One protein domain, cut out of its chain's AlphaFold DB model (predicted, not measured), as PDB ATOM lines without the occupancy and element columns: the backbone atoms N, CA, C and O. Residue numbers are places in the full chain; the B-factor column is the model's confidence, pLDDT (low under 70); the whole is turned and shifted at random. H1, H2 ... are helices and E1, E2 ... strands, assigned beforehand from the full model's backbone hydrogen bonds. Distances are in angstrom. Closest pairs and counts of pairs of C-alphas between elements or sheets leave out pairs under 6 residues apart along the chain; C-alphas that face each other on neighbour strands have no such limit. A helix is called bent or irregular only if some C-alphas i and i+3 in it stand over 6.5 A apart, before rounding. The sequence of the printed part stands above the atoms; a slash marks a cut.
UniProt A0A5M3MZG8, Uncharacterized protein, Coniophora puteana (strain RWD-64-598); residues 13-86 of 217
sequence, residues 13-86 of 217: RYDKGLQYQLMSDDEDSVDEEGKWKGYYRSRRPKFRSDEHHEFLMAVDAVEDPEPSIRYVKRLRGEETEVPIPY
ATOM      1  N   ARG A  13     344.228 390.985 349.288       90.06
ATOM      2  CA  ARG A  13     344.819 390.996 350.635       90.06
ATOM      3  C   ARG A  13     345.761 392.174 350.907       90.06
ATOM      4  O   ARG A  13     345.986 392.524 352.072       90.06
ATOM      5  N   TYR A  14     346.327 392.767 349.854       91.19
ATOM      6  CA  TYR A  14     347.248 393.899 349.935       91.19
ATOM      7  C   TYR A  14     346.568 395.264 349.763       91.19
ATOM      8  O   TYR A  14     347.205 396.296 349.980       91.19
ATOM      9  N   ASP A  15     345.269 395.317 349.466       89.56
ATOM     10  CA  ASP A  15     344.533 396.561 349.194       89.56
ATOM     11  C   ASP A  15     344.521 397.495 350.398       89.56
ATOM     12  O   ASP A  15     344.669 398.713 350.268       89.56
ATOM     13  N   LYS A  16     344.441 396.916 351.600       87.50
ATOM     14  CA  LYS A  16     344.558 397.657 352.863       87.50
ATOM     15  C   LYS A  16     345.932 398.321 353.025       87.50
ATOM     16  O   LYS A  16     346.055 399.299 353.754       87.50
ATOM     17  N   GLY A  17     346.955 397.834 352.319       88.31
ATOM     18  CA  GLY A  17     348.288 398.436 352.211       88.31
ATOM     19  C   GLY A  17     348.312 399.810 351.553       88.31
ATOM     20  O   GLY A  17     349.236 400.574 351.822       88.31
ATOM     21  N   LEU A  18     347.306 400.128 350.733       89.00
ATOM     22  CA  LEU A  18     347.207 401.380 349.975       89.00
ATOM     23  C   LEU A  18     346.358 402.449 350.670       89.00
ATOM     24  O   LEU A  18     346.164 403.540 350.133       89.00
ATOM     25  N   GLN A  19     345.810 402.155 351.848       85.62
ATOM     26  CA  GLN A  19     344.976 403.116 352.553       85.62
ATOM     27  C   GLN A  19     345.812 404.253 353.157       85.62
ATOM     28  O   GLN A  19     346.871 404.050 353.749       85.62
ATOM     29  N   TYR A  20     345.282 405.469 353.008       63.38
ATOM     30  CA  TYR A  20     345.966 406.759 353.168       63.38
ATOM     31  C   TYR A  20     346.787 406.930 354.458       63.38
ATOM     32  O   TYR A  20     347.810 407.605 354.448       63.38
ATOM     33  N   GLN A  21     346.376 406.324 355.573       66.69
ATOM     34  CA  GLN A  21     346.960 406.629 356.887       66.69
ATOM     35  C   GLN A  21     348.277 405.906 357.198       66.69
ATOM     36  O   GLN A  21     348.848 406.122 358.263       66.69
ATOM     37  N   LEU A  22     348.771 405.076 356.277       63.22
ATOM     38  CA  LEU A  22     350.085 404.435 356.381       63.22
ATOM     39  C   LEU A  22     351.097 404.951 355.359       63.22
ATOM     40  O   LEU A  22     352.212 404.423 355.306       63.22
ATOM     41  N   MET A  23     350.742 405.955 354.555       67.38
ATOM     42  CA  MET A  23     351.699 406.587 353.649       67.38
ATOM     43  C   MET A  23     352.697 407.429 354.455       67.38
ATOM     44  O   MET A  23     352.355 407.958 355.510       67.38
ATOM     45  N   SER A  24     353.958 407.460 354.016       66.50
ATOM     46  CA  SER A  24     355.002 408.248 354.680       66.50
ATOM     47  C   SER A  24     354.618 409.721 354.722       66.50
ATOM     48  O   SER A  24     354.025 410.223 353.769       66.50
ATOM     49  N   ASP A  25     354.991 410.403 355.804       77.00
ATOM     50  CA  ASP A  25     355.063 411.859 355.783       77.00
ATOM     51  C   ASP A  25     356.218 412.217 354.837       77.00
ATOM     52  O   ASP A  25     357.384 411.903 355.104       77.00
ATOM     53  N   ASP A  26     355.868 412.695 353.647       83.12
ATOM     54  CA  ASP A  26     356.826 413.030 352.603       83.12
ATOM     55  C   ASP A  26     357.384 414.419 352.915       83.12
ATOM     56  O   ASP A  26     356.670 415.419 352.855       83.12
ATOM     57  N   GLU A  27     358.669 414.492 353.247       86.50
ATOM     58  CA  GLU A  27     359.319 415.768 353.533       86.50
ATOM     59  C   GLU A  27     359.746 416.455 352.231       86.50
ATOM     60  O   GLU A  27     360.348 415.834 351.344       86.50
ATOM     61  N   ASP A  28     359.483 417.760 352.132       89.50
ATOM     62  CA  ASP A  28     360.039 418.603 351.076       89.50
ATOM     63  C   ASP A  28     361.569 418.555 351.131       89.50
ATOM     64  O   ASP A  28     362.191 418.892 352.141       89.50
ATOM     65  N   SER A  29     362.207 418.140 350.034       89.69
ATOM     66  CA  SER A  29     363.666 418.188 349.959       89.69
ATOM     67  C   SER A  29     364.115 419.587 349.573       89.69
ATOM     68  O   SER A  29     363.880 420.037 348.450       89.69
ATOM     69  N   VAL A  30     364.787 420.254 350.508       93.00
ATOM     70  CA  VAL A  30     365.378 421.578 350.304       93.00
ATOM     71  C   VAL A  30     366.904 421.512 350.164       93.00
ATOM     72  O   VAL A  30     367.567 420.594 350.665       93.00
ATOM     73  N   ASP A  31     367.464 422.448 349.403       92.62
ATOM     74  CA  ASP A  31     368.894 422.763 349.330       92.62
ATOM     75  C   ASP A  31     369.382 423.453 350.609       92.62
ATOM     76  O   ASP A  31     368.583 423.881 351.442       92.62
ATOM     77  N   GLU A  32     370.701 423.594 350.753       93.50
ATOM     78  CA  GLU A  32     371.328 424.345 351.857       93.50
ATOM     79  C   GLU A  32     370.853 425.808 351.902       93.50
ATOM     80  O   GLU A  32     370.773 426.416 352.965       93.50
ATOM     81  N   GLU A  33     370.446 426.349 350.751       94.06
ATOM     82  CA  GLU A  33     369.852 427.682 350.603       94.06
ATOM     83  C   GLU A  33     368.337 427.725 350.903       94.06
ATOM     84  O   GLU A  33     367.702 428.765 350.737       94.06
ATOM     85  N   GLY A  34     367.718 426.600 351.277       91.38
ATOM     86  CA  GLY A  34     366.276 426.496 351.530       91.38
ATOM     87  C   GLY A  34     365.398 426.447 350.271       91.38
ATOM     88  O   GLY A  34     364.177 426.549 350.372       91.38
ATOM     89  N   LYS A  35     365.989 426.291 349.080       93.88
ATOM     90  CA  LYS A  35     365.253 426.153 347.810       93.88
ATOM     91  C   LYS A  35     364.762 424.723 347.606       93.88
ATOM     92  O   LYS A  35     365.438 423.774 347.983       93.88
ATOM     93  N   TRP A  36     363.588 424.564 346.998       92.12
ATOM     94  CA  TRP A  36     363.014 423.249 346.703       92.12
ATOM     95  C   TRP A  36     363.795 422.525 345.597       92.12
ATOM     96  O   TRP A  36     363.965 423.063 344.504       92.12
ATOM     97  N   LYS A  37     364.206 421.278 345.860       91.50
ATOM     98  CA  LYS A  37     365.014 420.450 344.946       91.50
ATOM     99  C   LYS A  37     364.221 419.749 343.840       91.50
ATOM    100  O   LYS A  37     364.803 419.035 343.027       91.50
ATOM    101  N   GLY A  38     362.896 419.890 343.820       90.00
ATOM    102  CA  GLY A  38     362.056 419.235 342.814       90.00
ATOM    103  C   GLY A  38     361.682 417.783 343.129       90.00
ATOM    104  O   GLY A  38     361.202 417.077 342.243       90.00
ATOM    105  N   TYR A  39     361.910 417.307 344.358       90.12
ATOM    106  CA  TYR A  39     361.546 415.952 344.776       90.12
ATOM    107  C   TYR A  39     361.137 415.887 346.253       90.12
ATOM    108  O   TYR A  39     361.540 416.718 347.069       90.12
ATOM    109  N   TYR A  40     360.353 414.869 346.598       90.19
ATOM    110  CA  TYR A  40     359.966 414.561 347.976       90.19
ATOM    111  C   TYR A  40     360.869 413.478 348.566       90.19
ATOM    112  O   TYR A  40     361.270 412.552 347.856       90.19
ATOM    113  N   ARG A  41     361.169 413.555 349.866       90.81
ATOM    114  CA  ARG A  41     361.869 412.496 350.603       90.81
ATOM    115  C   ARG A  41     360.855 411.683 351.407       90.81
ATOM    116  O   ARG A  41     360.349 412.132 352.429       90.81
ATOM    117  N   SER A  42     360.597 410.463 350.955       88.81
ATOM    118  CA  SER A  42     359.726 409.501 351.627       88.81
ATOM    119  C   SER A  42     360.538 408.713 352.655       88.81
ATOM    120  O   SER A  42     361.421 407.936 352.282       88.81
ATOM    121  N   ARG A  43     360.261 408.913 353.947       89.88
ATOM    122  CA  ARG A  43     360.906 408.167 355.041       89.88
ATOM    123  C   ARG A  43     360.060 406.970 355.456       89.88
ATOM    124  O   ARG A  43     358.843 407.071 355.628       89.88
ATOM    125  N   ARG A  44     360.698 405.813 355.626       90.62
ATOM    126  CA  ARG A  44     360.023 404.594 356.087       90.62
ATOM    127  C   ARG A  44     359.855 404.643 357.614       90.62
ATOM    128  O   ARG A  44     360.849 404.817 358.309       90.62
ATOM    129  N   PRO A  45     358.649 404.441 358.169       93.00
ATOM    130  CA  PRO A  45     358.492 404.255 359.606       93.00
ATOM    131  C   PRO A  45     359.175 402.967 360.067       93.00
ATOM    132  O   PRO A  45     358.990 401.920 359.440       93.00
ATOM    133  N   LYS A  46     359.898 403.020 361.188       93.69
ATOM    134  CA  LYS A  46     360.641 401.873 361.738       93.69
ATOM    135  C   LYS A  46     359.762 400.639 361.980       93.69
ATOM    136  O   LYS A  46     360.187 399.512 361.728       93.69
ATOM    137  N   PHE A  47     358.512 400.862 362.392       93.81
ATOM    138  CA  PHE A  47     357.542 399.797 362.655       93.81
ATOM    139  C   PHE A  47     357.049 399.072 361.396       93.81
ATOM    140  O   PHE A  47     356.461 398.003 361.523       93.81
ATOM    141  N   ARG A  48     357.208 399.636 360.189       94.06
ATOM    142  CA  ARG A  48     356.616 399.077 358.961       94.06
ATOM    143  C   ARG A  48     357.311 397.769 358.585       94.06
ATOM    144  O   ARG A  48     358.530 397.775 358.441       94.06
ATOM    145  N   SER A  49     356.562 396.692 358.359       95.25
ATOM    146  CA  SER A  49     357.107 395.389 357.941       95.25
ATOM    147  C   SER A  49     357.895 395.471 356.632       95.25
ATOM    148  O   SER A  49     357.688 396.380 355.822       95.25
ATOM    149  N   ASP A  50     358.827 394.538 356.430       94.81
ATOM    150  CA  ASP A  50     359.557 394.432 355.161       94.81
ATOM    151  C   ASP A  50     358.615 394.019 354.026       94.81
ATOM    152  O   ASP A  50     358.657 394.622 352.961       94.81
ATOM    153  N   GLU A  51     357.660 393.119 354.284       94.25
ATOM    154  CA  GLU A  51     356.655 392.729 353.287       94.25
ATOM    155  C   GLU A  51     355.818 393.925 352.801       94.25
ATOM    156  O   GLU A  51     355.611 394.100 351.600       94.25
ATOM    157  N   HIS A  52     355.369 394.799 353.710       93.19
ATOM    158  CA  HIS A  52     354.642 396.010 353.318       93.19
ATOM    159  C   HIS A  52     355.540 397.011 352.604       93.19
ATOM    160  O   HIS A  52     355.089 397.698 351.688       93.19
ATOM    161  N   HIS A  53     356.814 397.083 352.980       92.06
ATOM    162  CA  HIS A  53     357.772 397.912 352.268       92.06
ATOM    163  C   HIS A  53     357.981 397.435 350.824       92.06
ATOM    164  O   HIS A  53     357.862 398.248 349.906       92.06
ATOM    165  N   GLU A  54     358.208 396.139 350.615       93.19
ATOM    166  CA  GLU A  54     358.365 395.534 349.291       93.19
ATOM    167  C   GLU A  54     357.100 395.691 348.437       93.19
ATOM    168  O   GLU A  54     357.199 395.986 347.247       93.19
ATOM    169  N   PHE A  55     355.912 395.564 349.040       92.69
ATOM    170  CA  PHE A  55     354.643 395.840 348.365       92.69
ATOM    171  C   PHE A  55     354.589 397.276 347.831       92.69
ATOM    172  O   PHE A  55     354.307 397.491 346.654       92.69
ATOM    173  N   LEU A  56     354.896 398.266 348.675       90.56
ATOM    174  CA  LEU A  56     354.890 399.673 348.264       90.56
ATOM    175  C   LEU A  56     355.970 399.968 347.219       90.56
ATOM    176  O   LEU A  56     355.733 400.761 346.315       90.56
ATOM    177  N   MET A  57     357.135 399.320 347.306       89.75
ATOM    178  CA  MET A  57     358.162 399.418 346.267       89.75
ATOM    179  C   MET A  57     357.672 398.873 344.929       89.75
ATOM    180  O   MET A  57     357.909 399.502 343.905       89.75
ATOM    181  N   ALA A  58     356.978 397.736 344.934       91.44
ATOM    182  CA  ALA A  58     356.422 397.161 343.719       91.44
ATOM    183  C   ALA A  58     355.326 398.045 343.114       91.44
ATOM    184  O   ALA A  58     355.257 398.152 341.898       91.44
ATOM    185  N   VAL A  59     354.505 398.698 343.942       88.75
ATOM    186  CA  VAL A  59     353.489 399.663 343.489       88.75
ATOM    187  C   VAL A  59     354.139 400.913 342.899       88.75
ATOM    188  O   VAL A  59     353.763 401.329 341.811       88.75
ATOM    189  N   ASP A  60     355.137 401.485 343.575       85.75
ATOM    190  CA  ASP A  60     355.833 402.688 343.100       85.75
ATOM    191  C   ASP A  60     356.716 402.428 341.865       85.75
ATOM    192  O   ASP A  60     357.073 403.370 341.162       85.75
ATOM    193  N   ALA A  61     357.080 401.169 341.594       87.56
ATOM    194  CA  ALA A  61     357.802 400.773 340.387       87.56
ATOM    195  C   ALA A  61     356.902 400.678 339.142       87.56
ATOM    196  O   ALA A  61     357.420 400.614 338.029       87.56
ATOM    197  N   VAL A  62     355.575 400.649 339.310       88.62
ATOM    198  CA  VAL A  62     354.639 400.654 338.181       88.62
ATOM    199  C   VAL A  62     354.554 402.067 337.625       88.62
ATOM    200  O   VAL A  62     354.112 402.992 338.307       88.62
ATOM    201  N   GLU A  63     354.966 402.225 336.371       85.31
ATOM    202  CA  GLU A  63     354.800 403.482 335.653       85.31
ATOM    203  C   GLU A  63     353.310 403.769 335.436       85.31
ATOM    204  O   GLU A  63     352.524 402.884 335.091       85.31
ATOM    205  N   ASP A  64     352.913 405.019 335.672       85.31
ATOM    206  CA  ASP A  64     351.557 405.466 335.373       85.31
ATOM    207  C   ASP A  64     351.365 405.455 333.845       85.31
ATOM    208  O   ASP A  64     352.165 406.095 333.152       85.31
ATOM    209  N   PRO A  65     350.352 404.755 333.294       87.19
ATOM    210  CA  PRO A  65     350.089 404.760 331.855       87.19
ATOM    211  C   PRO A  65     349.801 406.165 331.306       87.19
ATOM    212  O   PRO A  65     350.037 406.420 330.125       87.19
ATOM    213  N   GLU A  66     349.325 407.086 332.149       89.62
ATOM    214  CA  GLU A  66     349.097 408.487 331.798       89.62
ATOM    215  C   GLU A  66     349.925 409.399 332.722       89.62
ATOM    216  O   GLU A  66     349.388 410.016 333.648       89.62
ATOM    217  N   PRO A  67     351.253 409.513 332.505       84.12
ATOM    218  CA  PRO A  67     352.118 410.247 333.414       84.12
ATOM    219  C   PRO A  67     351.725 411.727 333.451       84.12
ATOM    220  O   PRO A  67     351.808 412.459 332.461       84.12
ATOM    221  N   SER A  68     351.309 412.197 334.624       86.31
ATOM    222  CA  SER A  68     351.019 413.612 334.834       86.31
ATOM    223  C   SER A  68     352.306 414.433 334.839       86.31
ATOM    224  O   SER A  68     353.267 414.103 335.531       86.31
ATOM    225  N   ILE A  69     352.291 415.591 334.172       84.25
ATOM    226  CA  ILE A  69     353.378 416.594 334.213       84.25
ATOM    227  C   ILE A  69     353.663 417.053 335.659       84.25
ATOM    228  O   ILE A  69     354.739 417.551 335.971       84.25
ATOM    229  N   ARG A  70     352.692 416.883 336.566       83.88
ATOM    230  CA  ARG A  70     352.814 417.232 337.988       83.88
ATOM    231  C   ARG A  70     353.393 416.107 338.843       83.88
ATOM    232  O   ARG A  70     353.364 416.221 340.067       83.88
ATOM    233  N   TYR A  71     353.861 415.017 338.243       80.62
ATOM    234  CA  TYR A  71     354.478 413.945 339.003       80.62
ATOM    235  C   TYR A  71     355.803 414.425 339.599       80.62
ATOM    236  O   TYR A  71     356.758 414.735 338.887       80.62
ATOM    237  N   VAL A  72     355.851 414.495 340.927       82.31
ATOM    238  CA  VAL A  72     357.067 414.829 341.666       82.31
ATOM    239  C   VAL A  72     357.742 413.529 342.071       82.31
ATOM    240  O   VAL A  72     357.141 412.688 342.742       82.31
ATOM    241  N   LYS A  73     359.008 413.372 341.679       84.50
ATOM    242  CA  LYS A  73     359.797 412.193 342.033       84.50
ATOM    243  C   LYS A  73     359.888 412.069 343.556       84.50
ATOM    244  O   LYS A  73     360.141 413.047 344.257       84.50
ATOM    245  N   ARG A  74     359.722 410.851 344.067       86.81
ATOM    246  CA  ARG A  74     359.954 410.519 345.477       86.81
ATOM    247  C   ARG A  74     361.287 409.799 345.608       86.81
ATOM    248  O   ARG A  74     361.498 408.767 344.980       86.81
ATOM    249  N   LEU A  75     362.190 410.336 346.420       87.38
ATOM    250  CA  LEU A  75     363.406 409.645 346.838       87.38
ATOM    251  C   LEU A  75     363.182 409.003 348.201       87.38
ATOM    252  O   LEU A  75     362.525 409.573 349.073       87.38
ATOM    253  N   ARG A  76     363.740 407.811 348.396       87.56
ATOM    254  CA  ARG A  76     363.686 407.136 349.691       87.56
ATOM    255  C   ARG A  76     364.691 407.768 350.645       87.56
ATOM    256  O   ARG A  76     365.849 407.968 350.289       87.56
ATOM    257  N   GLY A  77     364.213 408.122 351.832       88.69
ATOM    258  CA  GLY A  77     365.028 408.563 352.954       88.69
ATOM    259  C   GLY A  77     365.301 407.432 353.941       88.69
ATOM    260  O   GLY A  77     364.816 406.313 353.780       88.69
ATOM    261  N   GLU A  78     366.057 407.762 354.982       90.44
ATOM    262  CA  GLU A  78     366.327 406.870 356.110       90.44
ATOM    263  C   GLU A  78     365.051 406.517 356.886       90.44
ATOM    264  O   GLU A  78     364.025 407.210 356.806       90.44
ATOM    265  N   GLU A  79     365.117 405.420 357.641       90.88
ATOM    266  CA  GLU A  79     364.032 405.035 358.534       90.88
ATOM    267  C   GLU A  79     363.839 406.086 359.633       90.88
ATOM    268  O   GLU A  79     364.788 406.686 360.138       90.88
ATOM    269  N   THR A  80     362.587 406.322 360.013       91.44
ATOM    270  CA  THR A  80     362.227 407.308 361.029       91.44
ATOM    271  C   THR A  80     361.333 406.695 362.099       91.44
ATOM    272  O   THR A  80     360.500 405.824 361.826       91.44
ATOM    273  N   GLU A  81     361.517 407.142 363.339       90.31
ATOM    274  CA  GLU A  81     360.686 406.733 364.465       90.31
ATOM    275  C   GLU A  81     359.414 407.586 364.473       90.31
ATOM    276  O   GLU A  81     359.406 408.730 364.928       90.31
ATOM    277  N   VAL A  82     358.334 407.029 363.932       89.62
ATOM    278  CA  VAL A  82     357.017 407.672 363.895       89.62
ATOM    279  C   VAL A  82     356.035 406.796 364.667       89.62
ATOM    280  O   VAL A  82     355.996 405.585 364.443       89.62
ATOM    281  N   PRO A  83     355.219 407.365 365.570       89.94
ATOM    282  CA  PRO A  83     354.226 406.592 366.302       89.94
ATOM    283  C   PRO A  83     353.116 406.085 365.375       89.94
ATOM    284  O   PRO A  83     352.651 406.805 364.493       89.94
ATOM    285  N   ILE A  84     352.604 404.879 365.641       90.56
ATOM    286  CA  ILE A  84     351.425 404.366 364.929       90.56
ATOM    287  C   ILE A  84     350.230 405.287 365.230       90.56
ATOM    288  O   ILE A  84     349.939 405.510 366.411       90.56
ATOM    289  N   PRO A  85     349.502 405.811 364.228       88.75
ATOM    290  CA  PRO A  85     348.364 406.700 364.453       88.75
ATOM    291  C   PRO A  85     347.233 406.019 365.239       88.75
ATOM    292  O   PRO A  85     347.086 404.797 365.263       88.75
ATOM    293  N   TYR A  86     346.432 406.821 365.945       90.25
ATOM    294  CA  TYR A  86     345.232 406.329 366.626       90.25
ATOM    295  C   TYR A  86     344.037 406.440 365.682       90.25
ATOM    296  O   TYR A  86     343.685 407.550 365.282       90.25
TER     297      TYR A  86
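This is residues 13 to 86 of the 217 residues of an uncharacterized protein of Coniophora puteana (strain RWD-64-598) (UniProt A0A5M3MZG8). A small three-stranded sheet with no helix on either face makes one end of this loosely built domain, and two helices, H1 and H2, meet at a steep angle toward the other end. The long link from H2 back to the sheet swings out at one side, where residues 61 to 70 stick out free, while the unnamed tail, residues 77 to 86, runs off along the opposite side. The printed part has 74 residues with two named helices and three named strands, in the order H1, E1, E2, H2, E3; the sheet's order is E1, E2, E3, and it is mixed, with E1 and E2 antiparallel and E2 and E3 parallel. The class is mixed, helices and strands, with 17 residues in helices and 16 in strands, under half of those printed. The whole is only just loose, close to compact, with a radius of gyration of the C-alphas of 13.8 A and spans of 41 by 34 by 20 A.

The longest strand, E2, covers residues 36 to 42 and is 15.0 A from first to last C-alpha; C-alpha 36 is at (363.014, 423.249, 346.703). E1 covers residues 26 to 30 and is 12.3 A long. E3, residues 73 to 76, is 10.0 A long and ends with C-alpha 76 at (363.686, 407.136, 349.691). The longest helix, H2, covers residues 50 to 60 and is 15.1 A long. H1, residues 13 to 18, opens the printed part with C-alpha 13 at (344.819, 390.996, 350.635) and is 10.7 A long. H1 is irregular: its C-alphas 13 and 16 are 7.0 A apart.

E2 is the inner strand of the sheet, and E1 and E3 are its edge strands. E1 and E2 form a hairpin, antiparallel with 148 degrees between their directions; the C-alphas of Asp 26 and Ser 42, which face each other, are 4.7 A apart. Across this pair N 41 and O 27 are 2.8 A apart and N 37 and O 29 are 2.9 A apart, within hydrogen-bond range. E2 and E3 are parallel, with 49 degrees between their directions, and the C-alphas of Tyr 40 and Arg 74, which face each other, are 4.8 A apart. Here N 42 and O 75 are within hydrogen-bond range at 2.8 A, as are N 75 and O 40 at 2.8 A. E2, H2 and E3 make a strand-helix-strand unit, two parallel neighbour strands with a helix between them along the chain, and its crossover is right-handed. Neither H1 nor H2 is on the sheet. H1 and H2 touch, and their closest C-alphas, those of Gly 17 and His 52, are 6.9 A apart. They run the same way at a steep tilt of 68 degrees, only just short of about perpendicular. H1 is apart from E2 and from E3, and E1 is apart from H2. In H2 every O i to N i+4 pair is within hydrogen-bond range; in H1 0 of 2 are, while 2 of its 3 O i to N i+3 pairs are.

The two C-alphas farthest apart, those of Arg 13 and Glu 33, are 44.4 A from each other. The C-alphas of the first and last printed residues, Arg 13 and Tyr 86, are 22.2 A apart, and C-alpha 86 is at (345.232, 406.329, 366.626). The printed part has no cut. The link from E1 to E2 is tight, those from H1 to E1 and from E2 to H2 are short, and the one from H2 to E3 is long, with 12 residues, 61 to 72. Residues 61 to 70 stand free. The mean pLDDT of the printed part is 87.8, and it is under 70 at residues 20 to 24, in the link between H1 and E1.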